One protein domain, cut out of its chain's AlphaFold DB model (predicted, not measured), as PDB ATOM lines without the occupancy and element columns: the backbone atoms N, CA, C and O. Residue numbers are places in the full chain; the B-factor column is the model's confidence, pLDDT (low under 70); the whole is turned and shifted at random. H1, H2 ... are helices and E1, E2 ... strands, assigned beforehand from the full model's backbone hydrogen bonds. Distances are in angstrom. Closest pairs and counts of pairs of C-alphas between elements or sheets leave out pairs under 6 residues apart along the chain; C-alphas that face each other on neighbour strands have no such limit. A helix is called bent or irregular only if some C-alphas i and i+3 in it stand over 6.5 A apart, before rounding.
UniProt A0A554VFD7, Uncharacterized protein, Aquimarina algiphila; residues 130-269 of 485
ATOM      1  N   ALA A 130     -11.529  58.746 -23.422       68.88
ATOM      2  CA  ALA A 130     -12.217  57.516 -23.033       68.88
ATOM      3  C   ALA A 130     -13.601  57.332 -23.692       68.88
ATOM      4  O   ALA A 130     -13.968  56.209 -24.050       68.88
ATOM      5  N   ILE A 131     -14.369  58.406 -23.888       68.38
ATOM      6  CA  ILE A 131     -15.719  58.340 -24.472       68.38
ATOM      7  C   ILE A 131     -15.650  58.184 -25.984       68.38
ATOM      8  O   ILE A 131     -16.364  57.358 -26.548       68.38
ATOM      9  N   GLN A 132     -14.724  58.893 -26.630       70.69
ATOM     10  CA  GLN A 132     -14.449  58.708 -28.055       70.69
ATOM     11  C   GLN A 132     -13.999  57.269 -28.343       70.69
ATOM     12  O   GLN A 132     -14.512  56.626 -29.256       70.69
ATOM     13  N   ARG A 133     -13.112  56.709 -27.507       72.94
ATOM     14  CA  ARG A 133     -12.700  55.298 -27.608       72.94
ATOM     15  C   ARG A 133     -13.865  54.329 -27.406       72.94
ATOM     16  O   ARG A 133     -13.919  53.318 -28.098       72.94
ATOM     17  N   ALA A 134     -14.776  54.604 -26.473       73.25
ATOM     18  CA  ALA A 134     -15.961  53.774 -26.257       73.25
ATOM     19  C   ALA A 134     -16.892  53.796 -27.478       73.25
ATOM     20  O   ALA A 134     -17.316  52.739 -27.939       73.25
ATOM     21  N   PHE A 135     -17.134  54.974 -28.055       71.56
ATOM     22  CA  PHE A 135     -17.925  55.119 -29.275       71.56
ATOM     23  C   PHE A 135     -17.311  54.356 -30.458       71.56
ATOM     24  O   PHE A 135     -18.001  53.574 -31.109       71.56
ATOM     25  N   ILE A 136     -15.999  54.503 -30.683       72.94
ATOM     26  CA  ILE A 136     -15.273  53.773 -31.734       72.94
ATOM     27  C   ILE A 136     -15.379  52.260 -31.514       72.94
ATOM     28  O   ILE A 136     -15.756  51.537 -32.429       72.94
ATOM     29  N   LYS A 137     -15.117  51.770 -30.294       78.25
ATOM     30  CA  LYS A 137     -15.235  50.338 -29.965       78.25
ATOM     31  C   LYS A 137     -16.648  49.803 -30.180       78.25
ATOM     32  O   LYS A 137     -16.789  48.679 -30.649       78.25
ATOM     33  N   LYS A 138     -17.675  50.587 -29.832       77.94
ATOM     34  CA  LYS A 138     -19.082  50.228 -30.047       77.94
ATOM     35  C   LYS A 138     -19.350  50.040 -31.534       77.94
ATOM     36  O   LYS A 138     -19.812  48.980 -31.931       77.94
ATOM     37  N   ASN A 139     -19.033  51.049 -32.342       72.62
ATOM     38  CA  ASN A 139     -19.334  51.020 -33.768       72.62
ATOM     39  C   ASN A 139     -18.501  49.981 -34.515       72.62
ATOM     40  O   ASN A 139     -19.070  49.276 -35.335       72.62
ATOM     41  N   LEU A 140     -17.222  49.796 -34.172       75.44
ATOM     42  CA  LEU A 140     -16.417  48.692 -34.707       75.44
ATOM     43  C   LEU A 140     -17.021  47.335 -34.348       75.44
ATOM     44  O   LEU A 140     -17.150  46.474 -35.202       75.44
ATOM     45  N   PHE A 141     -17.457  47.132 -33.102       79.06
ATOM     46  CA  PHE A 141     -18.111  45.878 -32.735       79.06
ATOM     47  C   PHE A 141     -19.415  45.658 -33.515       79.06
ATOM     48  O   PHE A 141     -19.637  44.564 -34.031       79.06
ATOM     49  N   LEU A 142     -20.273  46.680 -33.596       73.44
ATOM     50  CA  LEU A 142     -21.538  46.590 -34.323       73.44
ATOM     51  C   LEU A 142     -21.297  46.332 -35.814       73.44
ATOM     52  O   LEU A 142     -21.968  45.484 -36.384       73.44
ATOM     53  N   GLN A 143     -20.320  46.997 -36.428       73.31
ATOM     54  CA  GLN A 143     -20.006  46.839 -37.848       73.31
ATOM     55  C   GLN A 143     -19.293  45.517 -38.142       73.31
ATOM     56  O   GLN A 143     -19.696  44.818 -39.063       73.31
ATOM     57  N   ASP A 144     -18.300  45.118 -37.352       72.62
ATOM     58  CA  ASP A 144     -17.502  43.926 -37.642       72.62
ATOM     59  C   ASP A 144     -18.233  42.655 -37.212       72.62
ATOM     60  O   ASP A 144     -18.338  41.687 -37.960       72.62
ATOM     61  N   SER A 145     -18.745  42.628 -35.980       74.38
ATOM     62  CA  SER A 145     -19.233  41.384 -35.379       74.38
ATOM     63  C   SER A 145     -20.643  41.031 -35.840       74.38
ATOM     64  O   SER A 145     -20.890  39.862 -36.133       74.38
ATOM     65  N   LEU A 146     -21.566  42.002 -35.933       75.06
ATOM     66  CA  LEU A 146     -22.934  41.718 -36.402       75.06
ATOM     67  C   LEU A 146     -22.922  41.243 -37.848       75.06
ATOM     68  O   LEU A 146     -23.529  40.221 -38.160       75.06
ATOM     69  N   THR A 147     -22.173  41.943 -38.693       74.50
ATOM     70  CA  THR A 147     -22.016  41.627 -40.110       74.50
ATOM     71  C   THR A 147     -21.415  40.234 -40.295       74.50
ATOM     72  O   THR A 147     -21.964  39.434 -41.048       74.50
ATOM     73  N   LYS A 148     -20.379  39.868 -39.521       78.50
ATOM     74  CA  LYS A 148     -19.816  38.504 -39.523       78.50
ATOM     75  C   LYS A 148     -20.826  37.429 -39.119       78.50
ATOM     76  O   LYS A 148     -20.872  36.379 -39.754       78.50
ATOM     77  N   TYR A 149     -21.638  37.654 -38.083       79.81
ATOM     78  CA  TYR A 149     -22.684  36.690 -37.707       79.81
ATOM     79  C   TYR A 149     -23.725  36.520 -38.814       79.81
ATOM     80  O   TYR A 149     -24.168  35.400 -39.069       79.81
ATOM     81  N   PHE A 150     -24.077  37.619 -39.478       79.44
ATOM     82  CA  PHE A 150     -25.059  37.644 -40.551       79.44
ATOM     83  C   PHE A 150     -24.575  36.898 -41.797       79.44
ATOM     84  O   PHE A 150     -25.264  36.002 -42.283       79.44
ATOM     85  N   TYR A 151     -23.364  37.210 -42.268       79.81
ATOM     86  CA  TYR A 151     -22.771  36.551 -43.431       79.81
ATOM     87  C   TYR A 151     -22.480  35.081 -43.166       79.81
ATOM     88  O   TYR A 151     -22.818  34.250 -43.994       79.81
ATOM     89  N   ARG A 152     -21.987  34.723 -41.975       83.56
ATOM     90  CA  ARG A 152     -21.795  33.312 -41.629       83.56
ATOM     91  C   ARG A 152     -23.097  32.512 -41.697       83.56
ATOM     92  O   ARG A 152     -23.091  31.389 -42.183       83.56
ATOM     93  N   TYR A 153     -24.210  33.061 -41.203       86.00
ATOM     94  CA  TYR A 153     -25.511  32.402 -41.342       86.00
ATOM     95  C   TYR A 153     -25.936  32.294 -42.811       86.00
ATOM     96  O   TYR A 153     -26.405  31.237 -43.226       86.00
ATOM     97  N   LYS A 154     -25.750  33.364 -43.593       84.94
ATOM     98  CA  LYS A 154     -26.069  33.389 -45.025       84.94
ATOM     99  C   LYS A 154     -25.292  32.324 -45.800       84.94
ATOM    100  O   LYS A 154     -25.927  31.509 -46.456       84.94
ATOM    101  N   ASP A 155     -23.968  32.304 -45.665       85.94
ATOM    102  CA  ASP A 155     -23.080  31.356 -46.345       85.94
ATOM    103  C   ASP A 155     -23.479  29.912 -46.009       85.94
ATOM    104  O   ASP A 155     -23.658  29.086 -46.895       85.94
ATOM    105  N   LEU A 156     -23.701  29.613 -44.721       87.25
ATOM    106  CA  LEU A 156     -24.107  28.276 -44.281       87.25
ATOM    107  C   LEU A 156     -25.500  27.892 -44.783       87.25
ATOM    108  O   LEU A 156     -25.731  26.730 -45.100       87.25
ATOM    109  N   ARG A 157     -26.434  28.844 -44.863       87.19
ATOM    110  CA  ARG A 157     -27.772  28.611 -45.419       87.19
ATOM    111  C   ARG A 157     -27.709  28.322 -46.917       87.19
ATOM    112  O   ARG A 157     -28.400  27.419 -47.377       87.19
ATOM    113  N   GLU A 158     -26.931  29.098 -47.666       87.25
ATOM    114  CA  GLU A 158     -26.726  28.888 -49.103       87.25
ATOM    115  C   GLU A 158     -26.063  27.530 -49.362       87.25
ATOM    116  O   GLU A 158     -26.523  26.796 -50.232       87.25
ATOM    117  N   GLU A 159     -25.090  27.138 -48.537       86.44
ATOM    118  CA  GLU A 159     -24.450  25.822 -48.622       86.44
ATOM    119  C   GLU A 159     -25.417  24.676 -48.287       86.44
ATOM    120  O   GLU A 159     -25.504  23.692 -49.017       86.44
ATOM    121  N   MET A 160     -26.206  24.803 -47.213       87.19
ATOM    122  CA  MET A 160     -27.242  23.820 -46.870       87.19
ATOM    123  C   MET A 160     -28.222  23.622 -48.037       87.19
ATOM    124  O   MET A 160     -28.529  22.484 -48.392       87.19
ATOM    125  N   LEU A 161     -28.659  24.715 -48.675       86.88
ATOM    126  CA  LEU A 161     -29.527  24.674 -49.855       86.88
ATOM    127  C   LEU A 161     -28.839  24.033 -51.068       86.88
ATOM    128  O   LEU A 161     -29.467  23.226 -51.752       86.88
ATOM    129  N   ALA A 162     -27.561  24.338 -51.316       85.88
ATOM    130  CA  ALA A 162     -26.782  23.745 -52.405       85.88
ATOM    131  C   ALA A 162     -26.652  22.215 -52.273       85.88
ATOM    132  O   ALA A 162     -26.573  21.512 -53.281       85.88
ATOM    133  N   HIS A 163     -26.702  21.697 -51.042       82.88
ATOM    134  CA  HIS A 163     -26.680  20.265 -50.733       82.88
ATOM    135  C   HIS A 163     -28.061  19.654 -50.461       82.88
ATOM    136  O   HIS A 163     -28.143  18.537 -49.949       82.88
ATOM    137  N   ASN A 164     -29.147  20.352 -50.817       81.81
ATOM    138  CA  ASN A 164     -30.534  19.920 -50.603       81.81
ATOM    139  C   ASN A 164     -30.867  19.583 -49.137       81.81
ATOM    140  O   ASN A 164     -31.775  18.797 -48.868       81.81
ATOM    141  N   LEU A 165     -30.135  20.147 -48.177       82.94
ATOM    142  CA  LEU A 165     -30.369  19.931 -46.754       82.94
ATOM    143  C   LEU A 165     -31.521  20.826 -46.265       82.94
ATOM    144  O   LEU A 165     -31.688  21.948 -46.753       82.94
ATOM    145  N   PRO A 166     -32.324  20.359 -45.292       82.56
ATOM    146  CA  PRO A 166     -33.428  21.142 -44.758       82.56
ATOM    147  C   PRO A 166     -32.911  22.406 -44.062       82.56
ATOM    148  O   PRO A 166     -32.020  22.346 -43.216       82.56
ATOM    149  N   VAL A 167     -33.506  23.549 -44.399       82.88
ATOM    150  CA  VAL A 167     -33.245  24.843 -43.756       82.88
ATOM    151  C   VAL A 167     -34.527  25.384 -43.145       82.88
ATOM    152  O   VAL A 167     -35.611  25.231 -43.711       82.88
ATOM    153  N   ASP A 168     -34.409  26.038 -41.995       72.06
ATOM    154  CA  ASP A 168     -35.558  26.644 -41.338       72.06
ATOM    155  C   ASP A 168     -36.014  27.893 -42.113       72.06
ATOM    156  O   ASP A 168     -35.277  28.870 -42.266       72.06
ATOM    157  N   THR A 169     -37.244  27.863 -42.627       65.88
ATOM    158  CA  THR A 169     -37.868  28.991 -43.331       65.88
ATOM    159  C   THR A 169     -38.562  29.977 -42.388       65.88
ATOM    160  O   THR A 169     -38.927  31.072 -42.812       65.88
ATOM    161  N   SER A 170     -38.776  29.610 -41.119       58.53
ATOM    162  CA  SER A 170     -39.455  30.453 -40.125       58.53
ATOM    163  C   SER A 170     -38.599  31.660 -39.713       58.53
ATOM    164  O   SER A 170     -39.121  32.764 -39.494       58.53
ATOM    165  N   LEU A 171     -37.275  31.482 -39.721       59.88
ATOM    166  CA  LEU A 171     -36.260  32.496 -39.460       59.88
ATOM    167  C   LEU A 171     -35.819  33.173 -40.764       59.88
ATOM    168  O   LEU A 171     -34.787  32.874 -41.367       59.88
ATOM    169  N   SER A 172     -36.638  34.118 -41.229       64.88
ATOM    170  CA  SER A 172     -36.326  34.871 -42.445       64.88
ATOM    171  C   SER A 172     -35.099  35.752 -42.208       64.88
ATOM    172  O   SER A 172     -35.158  36.695 -41.414       64.88
ATOM    173  N   TYR A 173     -34.014  35.477 -42.938       70.19
ATOM    174  CA  TYR A 173     -32.851  36.362 -43.094       70.19
ATOM    175  C   TYR A 173     -33.299  37.827 -43.230       70.19
ATOM    176  O   TYR A 173     -32.845  38.694 -42.488       70.19
ATOM    177  N   ASP A 174     -34.310  38.070 -44.066       75.50
ATOM    178  CA  ASP A 174     -34.877  39.400 -44.305       75.50
ATOM    179  C   ASP A 174     -35.501  40.044 -43.062       75.50
ATOM    180  O   ASP A 174     -35.290  41.229 -42.819       75.50
ATOM    181  N   LYS A 175     -36.203  39.278 -42.213       75.75
ATOM    182  CA  LYS A 175     -36.784  39.806 -40.963       75.75
ATOM    183  C   LYS A 175     -35.695  40.238 -39.987       75.75
ATOM    184  O   LYS A 175     -35.834  41.260 -39.314       75.75
ATOM    185  N   MET A 176     -34.608  39.470 -39.881       74.25
ATOM    186  CA  MET A 176     -33.487  39.845 -39.018       74.25
ATOM    187  C   MET A 176     -32.714  41.033 -39.601       74.25
ATOM    188  O   MET A 176     -32.330  41.930 -38.850       74.25
ATOM    189  N   LYS A 177     -32.557  41.085 -40.930       77.44
ATOM    190  CA  LYS A 177     -31.959  42.216 -41.649       77.44
ATOM    191  C   LYS A 177     -32.743  43.497 -41.376       77.44
ATOM    192  O   LYS A 177     -32.170  44.485 -40.927       77.44
ATOM    193  N   GLU A 178     -34.059  43.459 -41.563       78.44
ATOM    194  CA  GLU A 178     -34.956  44.584 -41.298       78.44
ATOM    195  C   GLU A 178     -34.856  45.039 -39.836       78.44
ATOM    196  O   GLU A 178     -34.769  46.232 -39.543       78.44
ATOM    197  N   LYS A 179     -34.788  44.088 -38.897       74.81
ATOM    198  CA  LYS A 179     -34.627  44.383 -37.471       74.81
ATOM    199  C   LYS A 179     -33.283  45.052 -37.161       74.81
ATOM    200  O   LYS A 179     -33.257  45.966 -36.341       74.81
ATOM    201  N   LEU A 180     -32.189  44.634 -37.801       72.56
ATOM    202  CA  LEU A 180     -30.869  45.260 -37.649       72.56
ATOM    203  C   LEU A 180     -30.842  46.676 -38.225       72.56
ATOM    204  O   LEU A 180     -30.406  47.588 -37.527       72.56
ATOM    205  N   ILE A 181     -31.384  46.877 -39.428       75.56
ATOM    206  CA  ILE A 181     -31.510  48.206 -40.042       75.56
ATOM    207  C   ILE A 181     -32.330  49.122 -39.130       75.56
ATOM    208  O   ILE A 181     -31.916  50.233 -38.818       75.56
ATOM    209  N   LYS A 182     -33.467  48.640 -38.624       72.31
ATOM    210  CA  LYS A 182     -34.364  49.437 -37.778       72.31
ATOM    211  C   LYS A 182     -33.779  49.781 -36.405       72.31
ATOM    212  O   LYS A 182     -34.123  50.817 -35.846       72.31
ATOM    213  N   VAL A 183     -32.973  48.895 -35.815       66.94
ATOM    214  CA  VAL A 183     -32.440  49.072 -34.449       66.94
ATOM    215  C   VAL A 183     -31.071  49.753 -34.441       66.94
ATOM    216  O   VAL A 183     -30.793  50.520 -33.520       66.94
ATOM    217  N   TYR A 184     -30.227  49.462 -35.430       69.06
ATOM    218  CA  TYR A 184     -28.824  49.876 -35.466       69.06
ATOM    219  C   TYR A 184     -28.458  50.737 -36.677       69.06
ATOM    220  O   TYR A 184     -27.320  51.188 -36.733       69.06
ATOM    221  N   GLU A 185     -29.376  50.963 -37.625       69.75
ATOM    222  CA  GLU A 185     -29.118  51.709 -38.870       69.75
ATOM    223  C   GLU A 185     -27.972  51.101 -39.707       69.75
ATOM    224  O   GLU A 185     -27.323  51.779 -40.497       69.75
ATOM    225  N   ILE A 186     -27.729  49.794 -39.544       68.56
ATOM    226  CA  ILE A 186     -26.721  49.042 -40.299       68.56
ATOM    227  C   ILE A 186     -27.421  48.284 -41.418       68.56
ATOM    228  O   ILE A 186     -28.145  47.320 -41.155       68.56
ATOM    229  N   ASP A 187     -27.166  48.691 -42.659       72.19
ATOM    230  CA  ASP A 187     -27.477  47.873 -43.826       72.19
ATOM    231  C   ASP A 187     -26.298  46.945 -44.129       72.19
ATOM    232  O   ASP A 187     -25.258  47.358 -44.632       72.19
ATOM    233  N   VAL A 188     -26.461  45.668 -43.796       70.12
ATOM    234  CA  VAL A 188     -25.448  44.621 -44.007       70.12
ATOM    235  C   VAL A 188     -25.077  44.415 -45.479       70.12
ATOM    236  O   VAL A 188     -24.012  43.855 -45.754       70.12
ATOM    237  N   ASP A 189     -25.921  44.864 -46.414       70.94
ATOM    238  CA  ASP A 189     -25.677  44.762 -47.853       70.94
ATOM    239  C   ASP A 189     -25.068  46.042 -48.457       70.94
ATOM    240  O   ASP A 189     -24.713  46.039 -49.638       70.94
ATOM    241  N   ASP A 190     -24.888  47.115 -47.675       68.62
ATOM    242  CA  ASP A 190     -24.224  48.329 -48.162       68.62
ATOM    243  C   ASP A 190     -22.741  48.020 -48.497       68.62
ATOM    244  O   ASP A 190     -22.004  47.464 -47.666       68.62
ATOM    245  N   PRO A 191     -22.266  48.370 -49.716       63.25
ATOM    246  CA  PRO A 191     -20.889  48.151 -50.156       63.25
ATOM    247  C   PRO A 191     -19.827  48.669 -49.184       63.25
ATOM    248  O   PRO A 191     -18.737  48.103 -49.111       63.25
ATOM    249  N   LYS A 192     -20.127  49.698 -48.389       64.75
ATOM    250  CA  LYS A 192     -19.233  50.220 -47.353       64.75
ATOM    251  C   LYS A 192     -18.856  49.166 -46.305       64.75
ATOM    252  O   LYS A 192     -17.744  49.203 -45.782       64.75
ATOM    253  N   TYR A 193     -19.740  48.206 -46.036       58.94
ATOM    254  CA  TYR A 193     -19.517  47.116 -45.078       58.94
ATOM    255  C   TYR A 193     -19.032  45.821 -45.743       58.94
ATOM    256  O   TYR A 193     -18.628  44.880 -45.060       58.94
ATOM    257  N   SER A 194     -18.990  45.778 -47.080       55.91
ATOM    258  CA  SER A 194     -18.539  44.606 -47.845       55.91
ATOM    259  C   SER A 194     -17.048  44.278 -47.667       55.91
ATOM    260  O   SER A 194     -16.639  43.142 -47.895       55.91
ATOM    261  N   ILE A 195     -16.242  45.236 -47.190       50.34
ATOM    262  CA  ILE A 195     -14.788  45.100 -46.991       50.34
ATOM    263  C   ILE A 195     -14.455  44.138 -45.832       50.34
ATOM    264  O   ILE A 195     -13.341  43.636 -45.750       50.34
ATOM    265  N   HIS A 196     -15.396  43.869 -44.917       53.19
ATOM    266  CA  HIS A 196     -15.197  42.975 -43.761       53.19
ATOM    267  C   HIS A 196     -15.938  41.637 -43.913       53.19
ATOM    268  O   HIS A 196     -16.199  40.944 -42.926       53.19
ATOM    269  N   ARG A 197     -16.262  41.257 -45.158       59.88
ATOM    270  CA  ARG A 197     -16.736  39.913 -45.506       59.88
ATOM    271  C   ARG A 197     -15.606  38.904 -45.308       59.88
ATOM    272  O   ARG A 197     -14.892  38.554 -46.239       59.88
ATOM    273  N   GLU A 198     -15.444  38.425 -44.082       59.62
ATOM    274  CA  GLU A 198     -14.834  37.114 -43.877       59.62
ATOM    275  C   GLU A 198     -15.844  36.081 -44.373       59.62
ATOM    276  O   GLU A 198     -16.806  35.769 -43.671       59.62
ATOM    277  N   SER A 199     -15.660  35.609 -45.609       63.53
ATOM    278  CA  SER A 199     -16.398  34.448 -46.101       63.53
ATOM    279  C   SER A 199     -16.109  33.269 -45.185       63.53
ATOM    280  O   SER A 199     -14.960  33.058 -44.780       63.53
ATOM    281  N   THR A 200     -17.135  32.488 -44.873       71.94
ATOM    282  CA  THR A 200     -16.947  31.250 -44.119       71.94
ATOM    283  C   THR A 200     -15.967  30.354 -44.880       71.94
ATOM    284  O   THR A 200     -16.135  30.125 -46.074       71.94
ATOM    285  N   ASP A 201     -14.909  29.878 -44.216       77.56
ATOM    286  CA  ASP A 201     -13.963  28.956 -44.848       77.56
ATOM    287  C   ASP A 201     -14.652  27.609 -45.088       77.56
ATOM    288  O   ASP A 201     -14.789  26.780 -44.184       77.56
ATOM    289  N   MET A 202     -15.111  27.408 -46.322       78.12
ATOM    290  CA  MET A 202     -15.867  26.220 -46.706       78.12
ATOM    291  C   MET A 202     -14.989  24.968 -46.797       78.12
ATOM    292  O   MET A 202     -15.500  23.851 -46.704       78.12
ATOM    293  N   SER A 203     -13.659  25.124 -46.866       74.00
ATOM    294  CA  SER A 203     -12.720  23.991 -46.880       74.00
ATOM    295  C   SER A 203     -12.797  23.147 -45.600       74.00
ATOM    296  O   SER A 203     -12.473  21.959 -45.581       74.00
ATOM    297  N   VAL A 204     -13.311  23.743 -44.522       80.19
ATOM    298  CA  VAL A 204     -13.503  23.132 -43.205       80.19
ATOM    299  C   VAL A 204     -14.587  22.043 -43.213       80.19
ATOM    300  O   VAL A 204     -14.614  21.201 -42.298       80.19
ATOM    301  N   TYR A 205     -15.461  22.051 -44.224       79.94
ATOM    302  CA  TYR A 205     -16.492  21.039 -44.448       79.94
ATOM    303  C   TYR A 205     -16.067  19.997 -45.480       79.94
ATOM    304  O   TYR A 205     -16.743  18.983 -45.608       79.94
ATOM    305  N   THR A 206     -14.943  20.175 -46.174       76.00
ATOM    306  CA  THR A 206     -14.463  19.194 -47.149       76.00
ATOM    307  C   THR A 206     -13.901  17.956 -46.440       76.00
ATOM    308  O   THR A 206     -13.106  18.048 -45.503       76.00
ATOM    309  N   VAL A 207     -14.312  16.766 -46.872       72.88
ATOM    310  CA  VAL A 207     -13.802  15.488 -46.354       72.88
ATOM    311  C   VAL A 207     -12.529  15.131 -47.118       72.88
ATOM    312  O   VAL A 207     -12.517  15.152 -48.345       72.88
ATOM    313  N   LYS A 208     -11.452  14.800 -46.394       62.31
ATOM    314  CA  LYS A 208     -10.131  14.504 -46.984       62.31
ATOM    315  C   LYS A 208     -10.115  13.256 -47.877       62.31
ATOM    316  O   LYS A 208      -9.267  13.159 -48.753       62.31
ATOM    317  N   GLU A 209     -11.052  12.336 -47.674       61.16
ATOM    318  CA  GLU A 209     -11.218  11.124 -48.473       61.16
ATOM    319  C   GLU A 209     -12.639  11.092 -49.050       61.16
ATOM    320  O   GLU A 209     -13.627  11.185 -48.314       61.16
ATOM    321  N   ARG A 210     -12.748  10.991 -50.382       55.97
ATOM    322  CA  ARG A 210     -14.024  10.758 -51.070       55.97
ATOM    323  C   ARG A 210     -14.463   9.320 -50.795       55.97
ATOM    324  O   ARG A 210     -13.993   8.395 -51.447       55.97
ATOM    325  N   GLY A 211     -15.333   9.136 -49.808       56.47
ATOM    326  CA  GLY A 211     -16.174   7.942 -49.744       56.47
ATOM    327  C   GLY A 211     -17.260   8.034 -50.814       56.47
ATOM    328  O   GLY A 211     -17.708   9.141 -51.082       56.47
ATOM    329  N   SER A 212     -17.630   6.897 -51.400       57.03
ATOM    330  CA  SER A 212     -18.737   6.737 -52.353       57.03
ATOM    331  C   SER A 212     -20.061   7.301 -51.831       57.03
ATOM    332  O   SER A 212     -20.285   7.220 -50.618       57.03
ATOM    333  N   ASP A 213     -20.933   7.735 -52.752       59.00
ATOM    334  CA  ASP A 213     -22.309   8.206 -52.525       59.00
ATOM    335  C   ASP A 213     -22.943   7.618 -51.255       59.00
ATOM    336  O   ASP A 213     -23.223   6.418 -51.147       59.00
ATOM    337  N   ARG A 214     -23.148   8.478 -50.254       65.00
ATOM    338  CA  ARG A 214     -23.737   8.088 -48.969       65.00
ATOM    339  C   ARG A 214     -25.240   8.337 -48.998       65.00
ATOM    340  O   ARG A 214     -25.669   9.484 -48.937       65.00
ATOM    341  N   ASN A 215     -26.042   7.274 -49.015       64.31
ATOM    342  CA  ASN A 215     -27.491   7.381 -48.826       64.31
ATOM    343  C   ASN A 215     -27.846   7.313 -47.336       64.31
ATOM    344  O   ASN A 215     -27.518   6.343 -46.647       64.31
ATOM    345  N   LEU A 216     -28.523   8.348 -46.839       65.44
ATOM    346  CA  LEU A 216     -29.121   8.370 -45.511       65.44
ATOM    347  C   LEU A 216     -30.553   7.835 -45.609       65.44
ATOM    348  O   LEU A 216     -31.412   8.472 -46.211       65.44
ATOM    349  N   VAL A 217     -30.807   6.690 -44.972       66.38
ATOM    350  CA  VAL A 217     -32.146   6.098 -44.870       66.38
ATOM    351  C   VAL A 217     -32.584   6.132 -43.410       66.38
ATOM    352  O   VAL A 217     -32.043   5.402 -42.577       66.38
ATOM    353  N   VAL A 218     -33.575   6.963 -43.091       66.31
ATOM    354  CA  VAL A 218     -34.197   6.997 -41.761       66.31
ATOM    355  C   VAL A 218     -35.475   6.168 -41.803       66.31
ATOM    356  O   VAL A 218     -36.428   6.496 -42.514       66.31
ATOM    357  N   LYS A 219     -35.496   5.068 -41.045       67.75
ATOM    358  CA  LYS A 219     -36.668   4.193 -40.906       67.75
ATOM    359  C   LYS A 219     -37.380   4.482 -39.595       67.75
ATOM    360  O   LYS A 219     -36.736   4.523 -38.547       67.75
ATOM    361  N   ASN A 220     -38.704   4.615 -39.643       60.09
ATOM    362  CA  ASN A 220     -39.501   4.699 -38.426       60.09
ATOM    363  C   ASN A 220     -39.656   3.291 -37.822       60.09
ATOM    364  O   ASN A 220     -40.321   2.447 -38.432       60.09
ATOM    365  N   PRO A 221     -39.120   3.022 -36.617       65.06
ATOM    366  CA  PRO A 221     -39.152   1.688 -36.019       65.06
ATOM    367  C   PRO A 221     -40.570   1.196 -35.684       65.06
ATOM    368  O   PRO A 221     -40.746   0.023 -35.382       65.06
ATOM    369  N   LYS A 222     -41.585   2.073 -35.718       70.31
ATOM    370  CA  LYS A 222     -42.985   1.720 -35.433       70.31
ATOM    371  C   LYS A 222     -43.843   1.482 -36.676       70.31
ATOM    372  O   LYS A 222     -44.971   1.026 -36.519       70.31
ATOM    373  N   LYS A 223     -43.377   1.840 -37.876       62.19
ATOM    374  CA  LYS A 223     -44.209   1.795 -39.095       62.19
ATOM    375  C   LYS A 223     -43.597   1.035 -40.273       62.19
ATOM    376  O   LYS A 223     -44.267   0.938 -41.291       62.19
ATOM    377  N   ASP A 224     -42.365   0.527 -40.170       61.88
ATOM    378  CA  ASP A 224     -41.604  -0.111 -41.273       61.88
ATOM    379  C   ASP A 224     -41.532   0.699 -42.589       61.88
ATOM    380  O   ASP A 224     -40.975   0.255 -43.590       61.88
ATOM    381  N   THR A 225     -42.025   1.936 -42.585       54.47
ATOM    382  CA  THR A 225     -41.936   2.892 -43.680       54.47
ATOM    383  C   THR A 225     -40.669   3.725 -43.546       54.47
ATOM    384  O   THR A 225     -40.326   4.208 -42.459       54.47
ATOM    385  N   ILE A 226     -39.985   3.909 -44.675       62.16
ATOM    386  CA  ILE A 226     -38.890   4.868 -44.820       62.16
ATOM    387  C   ILE A 226     -39.500   6.268 -44.708       62.16
ATOM    388  O   ILE A 226     -40.408   6.603 -45.466       62.16
ATOM    389  N   GLU A 227     -39.037   7.056 -43.740       60.78
ATOM    390  CA  GLU A 227     -39.494   8.440 -43.558       60.78
ATOM    391  C   GLU A 227     -38.634   9.427 -44.346       60.78
ATOM    392  O   GLU A 227     -39.149  10.440 -44.812       60.78
ATOM    393  N   ILE A 228     -37.337   9.143 -44.500       66.56
ATOM    394  CA  ILE A 228     -36.393  10.016 -45.203       66.56
ATOM    395  C   ILE A 228     -35.416   9.141 -45.988       66.56
ATOM    396  O   ILE A 228     -34.748   8.288 -45.400       66.56
ATOM    397  N   ASP A 229     -35.340   9.370 -47.298       66.88
ATOM    398  CA  ASP A 229     -34.323   8.823 -48.198       66.88
ATOM    399  C   ASP A 229     -33.607  10.003 -48.861       66.88
ATOM    400  O   ASP A 229     -34.224  10.772 -49.602       66.88
ATOM    401  N   GLN A 230     -32.338  10.215 -48.510       67.69
ATOM    402  CA  GLN A 230     -31.581  11.378 -48.963       67.69
ATOM    403  C   GLN A 230     -30.151  10.997 -49.345       67.69
ATOM    404  O   GLN A 230     -29.373  10.513 -48.519       67.69
ATOM    405  N   THR A 231     -29.787  11.268 -50.597       67.50
ATOM    406  CA  THR A 231     -28.412  11.137 -51.088       67.50
ATOM    407  C   THR A 231     -27.584  12.323 -50.610       67.50
ATOM    408  O   THR A 231     -27.871  13.475 -50.938       67.50
ATOM    409  N   LEU A 232     -26.561  12.049 -49.802       69.31
ATOM    410  CA  LEU A 232     -25.642  13.057 -49.290       69.31
ATOM    411  C   LEU A 232     -24.562  13.343 -50.331       69.31
ATOM    412  O   LEU A 232     -23.991  12.423 -50.911       69.31
ATOM    413  N   THR A 233     -24.257  14.621 -50.542       68.44
ATOM    414  CA  THR A 233     -23.243  15.024 -51.518       68.44
ATOM    415  C   THR A 233     -21.847  14.552 -51.106       68.44
ATOM    416  O   THR A 233     -21.401  14.774 -49.974       68.44
ATOM    417  N   ASP A 234     -21.138  13.932 -52.048       66.44
ATOM    418  CA  ASP A 234     -19.786  13.427 -51.835       66.44
ATOM    419  C   ASP A 234     -18.772  14.539 -51.543       66.44
ATOM    420  O   ASP A 234     -18.796  15.634 -52.104       66.44
ATOM    421  N   GLY A 235     -17.826  14.227 -50.653       71.25
ATOM    422  CA  GLY A 235     -16.735  15.130 -50.290       71.25
ATOM    423  C   GLY A 235     -17.081  16.189 -49.242       71.25
ATOM    424  O   GLY A 235     -16.213  17.011 -48.955       71.25
ATOM    425  N   ILE A 236     -18.273  16.160 -48.628       78.69
ATOM    426  CA  ILE A 236     -18.681  17.139 -47.603       78.69
ATOM    427  C   ILE A 236     -19.076  16.478 -46.277       78.69
ATOM    428  O   ILE A 236     -19.712  15.427 -46.213       78.69
ATOM    429  N   ASN A 237     -18.664  17.101 -45.176       83.31
ATOM    430  CA  ASN A 237     -19.005  16.725 -43.816       83.31
ATOM    431  C   ASN A 237     -20.350  17.351 -43.430       83.31
ATOM    432  O   ASN A 237     -20.409  18.380 -42.754       83.31
ATOM    433  N   VAL A 238     -21.425  16.694 -43.865       82.12
ATOM    434  CA  VAL A 238     -22.815  17.128 -43.660       82.12
ATOM    435  C   VAL A 238     -23.148  17.342 -42.180       82.12
ATOM    436  O   VAL A 238     -23.748  18.352 -41.831       82.12
ATOM    437  N   LEU A 239     -22.703  16.454 -41.283       81.25
ATOM    438  CA  LEU A 239     -22.958  16.591 -39.842       81.25
ATOM    439  C   LEU A 239     -22.361  17.881 -39.274       81.25
ATOM    440  O   LEU A 239     -23.006  18.575 -38.492       81.25
ATOM    441  N   LYS A 240     -21.133  18.216 -39.675       84.31
ATOM    442  CA  LYS A 240     -20.472  19.446 -39.237       84.31
ATOM    443  C   LYS A 240     -21.151  20.689 -39.810       84.31
ATOM    444  O   LYS A 240     -21.296  21.669 -39.084       84.31
ATOM    445  N   LEU A 241     -21.579  20.635 -41.073       85.50
ATOM    446  CA  LEU A 241     -22.318  21.719 -41.721       85.50
ATOM    447  C   LEU A 241     -23.642  21.998 -40.991       85.50
ATOM    448  O   LEU A 241     -23.885  23.142 -40.612       85.50
ATOM    449  N   ILE A 242     -24.431  20.958 -40.697       85.62
ATOM    450  CA  ILE A 242     -25.683  21.069 -39.929       85.62
ATOM    451  C   ILE A 242     -25.412  21.655 -38.537       85.62
ATOM    452  O   ILE A 242     -26.035  22.640 -38.150       85.62
ATOM    453  N   GLN A 243     -24.432  21.116 -37.803       86.94
ATOM    454  CA  GLN A 243     -24.088  21.609 -36.463       86.94
ATOM    455  C   GLN A 243     -23.674  23.084 -36.461       86.94
ATOM    456  O   GLN A 243     -24.018  23.834 -35.545       86.94
ATOM    457  N   ASP A 244     -22.886  23.514 -37.446       87.25
ATOM    458  CA  ASP A 244     -22.437  24.899 -37.520       87.25
ATOM    459  C   ASP A 244     -23.538  25.838 -38.034       87.25
ATOM    460  O   ASP A 244     -23.599  26.982 -37.570       87.25
ATOM    461  N   TYR A 245     -24.454  25.355 -38.881       87.56
ATOM    462  CA  TYR A 245     -25.684  26.054 -39.265       87.56
ATOM    463  C   TYR A 245     -26.627  26.262 -38.068       87.56
ATOM    464  O   TYR A 245     -27.057  27.388 -37.814       87.56
ATOM    465  N   GLU A 246     -26.887  25.235 -37.255       85.88
ATOM    466  CA  GLU A 246     -27.711  25.344 -36.039       85.88
ATOM    467  C   GLU A 246     -27.108  26.334 -35.027       85.88
ATOM    468  O   GLU A 246     -27.802  27.189 -34.459       85.88
ATOM    469  N   LYS A 247     -25.780  26.290 -34.841       86.88
ATOM    470  CA  LYS A 247     -25.058  27.270 -34.014       86.88
ATOM    471  C   LYS A 247     -25.165  28.683 -34.580       86.88
ATOM    472  O   LYS A 247     -25.286  29.631 -33.801       86.88
ATOM    473  N   ALA A 248     -25.066  28.848 -35.898       84.75
ATOM    474  CA  ALA A 248     -25.195  30.149 -36.546       84.75
ATOM    475  C   ALA A 248     -26.615  30.708 -36.388       84.75
ATOM    476  O   ALA A 248     -26.753  31.874 -36.032       84.75
ATOM    477  N   THR A 249     -27.639  29.866 -36.533       82.25
ATOM    478  CA  THR A 249     -29.055  30.210 -36.319       82.25
ATOM    479  C   THR A 249     -29.290  30.695 -34.886       82.25
ATOM    480  O   THR A 249     -29.716  31.826 -34.668       82.25
ATOM    481  N   THR A 250     -28.848  29.918 -33.892       81.56
ATOM    482  CA  THR A 250     -28.958  30.285 -32.467       81.56
ATOM    483  C   THR A 250     -28.228  31.602 -32.144       81.56
ATOM    484  O   THR A 250     -28.675  32.427 -31.337       81.56
ATOM    485  N   LYS A 251     -27.063  31.827 -32.765       81.88
ATOM    486  CA  LYS A 251     -26.310  33.082 -32.615       81.88
ATOM    487  C   LYS A 251     -27.017  34.260 -33.272       81.88
ATOM    488  O   LYS A 251     -27.001  35.347 -32.700       81.88
ATOM    489  N   LEU A 252     -27.626  34.051 -34.436       77.88
ATOM    490  CA  LEU A 252     -28.389  35.069 -35.141       77.88
ATOM    491  C   LEU A 252     -29.610  35.501 -34.318       77.88
ATOM    492  O   LEU A 252     -29.822  36.695 -34.120       77.88
ATOM    493  N   ASP A 253     -30.337  34.550 -33.731       74.31
ATOM    494  CA  ASP A 253     -31.469  34.835 -32.841       74.31
ATOM    495  C   ASP A 253     -31.080  35.664 -31.619       74.31
ATOM    496  O   ASP A 253     -31.785  36.587 -31.197       74.31
ATOM    497  N   SER A 254     -29.908  35.371 -31.059       78.12
ATOM    498  CA  SER A 254     -29.380  36.068 -29.889       78.12
ATOM    499  C   SER A 254     -28.571  37.325 -30.225       78.12
ATOM    500  O   SER A 254     -28.139  38.028 -29.304       78.12
ATOM    501  N   VAL A 255     -28.403  37.668 -31.509       80.12
ATOM    502  CA  VAL A 255     -27.438  38.680 -31.967       80.12
ATOM    503  C   VAL A 255     -27.712  40.065 -31.381       80.12
ATOM    504  O   VAL A 255     -26.799  40.750 -30.923       80.12
ATOM    505  N   ILE A 256     -28.987  40.446 -31.284       76.44
ATOM    506  CA  ILE A 256     -29.405  41.725 -30.700       76.44
ATOM    507  C   ILE A 256     -29.102  41.748 -29.201       76.44
ATOM    508  O   ILE A 256     -28.583  42.734 -28.687       76.44
ATOM    509  N   SER A 257     -29.364  40.652 -28.485       76.06
ATOM    510  CA  SER A 257     -29.050  40.553 -27.053       76.06
ATOM    511  C   SER A 257     -27.539  40.605 -26.804       76.06
ATOM    512  O   SER A 257     -27.097  41.225 -25.833       76.06
ATOM    513  N   ILE A 258     -26.738  39.991 -27.684       80.75
ATOM    514  CA  ILE A 258     -25.270  40.052 -27.655       80.75
ATOM    515  C   ILE A 258     -24.795  41.489 -27.882       80.75
ATOM    516  O   ILE A 258     -24.004  41.995 -27.082       80.75
ATOM    517  N   ALA A 259     -25.311  42.167 -28.911       79.62
ATOM    518  CA  ALA A 259     -24.973  43.557 -29.189       79.62
ATOM    519  C   ALA A 259     -25.318  44.470 -28.018       79.62
ATOM    520  O   ALA A 259     -24.441  45.164 -27.510       79.62
ATOM    521  N   GLN A 260     -26.540  44.380 -27.496       77.81
ATOM    522  CA  GLN A 260     -26.958  45.147 -26.325       77.81
ATOM    523  C   GLN A 260     -26.043  44.913 -25.114       77.81
ATOM    524  O   GLN A 260     -25.654  45.866 -24.446       77.81
ATOM    525  N   LYS A 261     -25.657  43.661 -24.826       81.00
ATOM    526  CA  LYS A 261     -24.712  43.356 -23.733       81.00
ATOM    527  C   LYS A 261     -23.356  44.027 -23.959       81.00
ATOM    528  O   LYS A 261     -22.780  44.553 -23.008       81.00
ATOM    529  N   LYS A 262     -22.851  44.021 -25.195       82.38
ATOM    530  CA  LYS A 262     -21.544  44.599 -25.510       82.38
ATOM    531  C   LYS A 262     -21.550  46.126 -25.461       82.38
ATOM    532  O   LYS A 262     -20.611  46.713 -24.930       82.38
ATOM    533  N   GLU A 263     -22.622  46.757 -25.938       76.38
ATOM    534  CA  GLU A 263     -22.844  48.200 -25.789       76.38
ATOM    535  C   GLU A 263     -22.788  48.620 -24.315       76.38
ATOM    536  O   GLU A 263     -22.084  49.569 -23.961       76.38
ATOM    537  N   ILE A 264     -23.476  47.871 -23.445       76.19
ATOM    538  CA  ILE A 264     -23.490  48.098 -21.995       76.19
ATOM    539  C   ILE A 264     -22.083  47.969 -21.403       76.19
ATOM    540  O   ILE A 264     -21.630  48.865 -20.695       76.19
ATOM    541  N   GLU A 265     -21.365  46.892 -21.726       80.50
ATOM    542  CA  GLU A 265     -20.006  46.639 -21.231       80.50
ATOM    543  C   GLU A 265     -19.026  47.762 -21.610       80.50
ATOM    544  O   GLU A 265     -18.251  48.231 -20.774       80.50
ATOM    545  N   ILE A 266     -19.065  48.206 -22.870       76.94
ATOM    546  CA  ILE A 266     -18.197  49.274 -23.381       76.94
ATOM    547  C   ILE A 266     -18.526  50.603 -22.694       76.94
ATOM    548  O   ILE A 266     -17.621  51.339 -22.296       76.94
ATOM    549  N   THR A 267     -19.814  50.894 -22.517       72.12
ATOM    550  CA  THR A 267     -20.291  52.165 -21.960       72.12
ATOM    551  C   THR A 267     -20.065  52.262 -20.448       72.12
ATOM    552  O   THR A 267     -19.717  53.331 -19.941       72.12
ATOM    553  N   ASN A 268     -20.177  51.146 -19.720       72.38
ATOM    554  CA  ASN A 268     -20.008  51.081 -18.264       72.38
ATOM    555  C   ASN A 268     -18.610  51.483 -17.767       72.38
ATOM    556  O   ASN A 268     -18.444  51.759 -16.583       72.38
ATOM    557  N   LYS A 269     -17.596  51.564 -18.631       70.62
ATOM    558  CA  LYS A 269     -16.249  52.004 -18.227       70.62
ATOM    559  C   LYS A 269     -16.059  53.522 -18.293       70.62
ATOM    560  O   LYS A 269     -15.167  54.050 -17.632       70.62
TER     561      LYS A 269
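This is residues 130 to 269 of the 485 residues of an uncharacterized protein of Aquimarina algiphila (UniProt A0A554VFD7). One long helix, H1, is the spine of an elongated model; H5 and then H6 run back along it, H2 folds back beside it on another side, and the stretch with the short helices H3 and H4 leads past its far end to a two-strand hairpin, E1 and E2, set beyond it. The printed part has 140 residues, with six named helices and two strands in the order H1 H2 H3 H4 E1 E2 H5 H6; the small sheet, E1 - E2, is antiparallel. The class is mostly helix, and the whole is loose, with a radius of gyration of the C-alphas of 19.3 A and spans of 65 by 34 by 27 A.

Start with H1, residues 130 to 162, the hub, touching three helices. H2, residues 173 to 184, is close to H1 but not clearly touching, at a shallow tilt of 7 degrees, opposite ways; look at the closest C-alphas, Lys 154 and Tyr 173, 7.7 A apart. H3, residues 191 to 196, touches H1 at residues 143 to 148 alone, about perpendicular at 86 degrees, closest at C-alphas 144 and 196, 6.6 A. H4, residues 202 to 205, only just touches H5, residues 238 to 253, with 3 pairs of C-alphas within 8 A, closest at Tyr 205 and Leu 241, 6.5 A. E1, residues 214 to 219, and E2, residues 226 to 232, form an antiparallel hairpin at 167 degrees; find N 216 and O 230, 2.9 A, within hydrogen-bond range. Both strands are apart from H1. H5 touches H1 at a steep tilt of 40 degrees, opposite ways, closest at C-alphas 153 and 248, 5.3 A. H6, residues 255 to 267, touches H1 at a shallow tilt of 16 degrees, opposite ways, closest at C-alphas 134 and 266, 5.8 A. Helix packing is mostly crossed, with few shallow tilts, but only just: 1 of H1's 3 touching pairs is shallow. Every O i to N i+4 pair is within hydrogen-bond range in H2, H5 and H6, against 27 of 29 in H1 and 0 of 2 in H3, which has 2 of 3 O i to N i+3 pairs; H4 is too short for such a pair.

Find C-alpha 130 at (-12.217, 57.516, -23.033); H1 runs 47.1 A from there to C-alpha 162. H2 measures 16.0 A, H5 22.5 A and H6 18.3 A, ending at C-alpha 267, (-20.291, 52.165, -21.960). H3 is only just irregular: C-alphas 192 and 195 are 6.8 A apart.

The C-alphas farthest apart, Ala 130 and Asp 224, are 67.2 A apart. The printed part has no cut and no long link. Mean pLDDT of the printed part is 73.5; look for low values at residues 190 to 199, 208 to 221 and 223 to 234, among others.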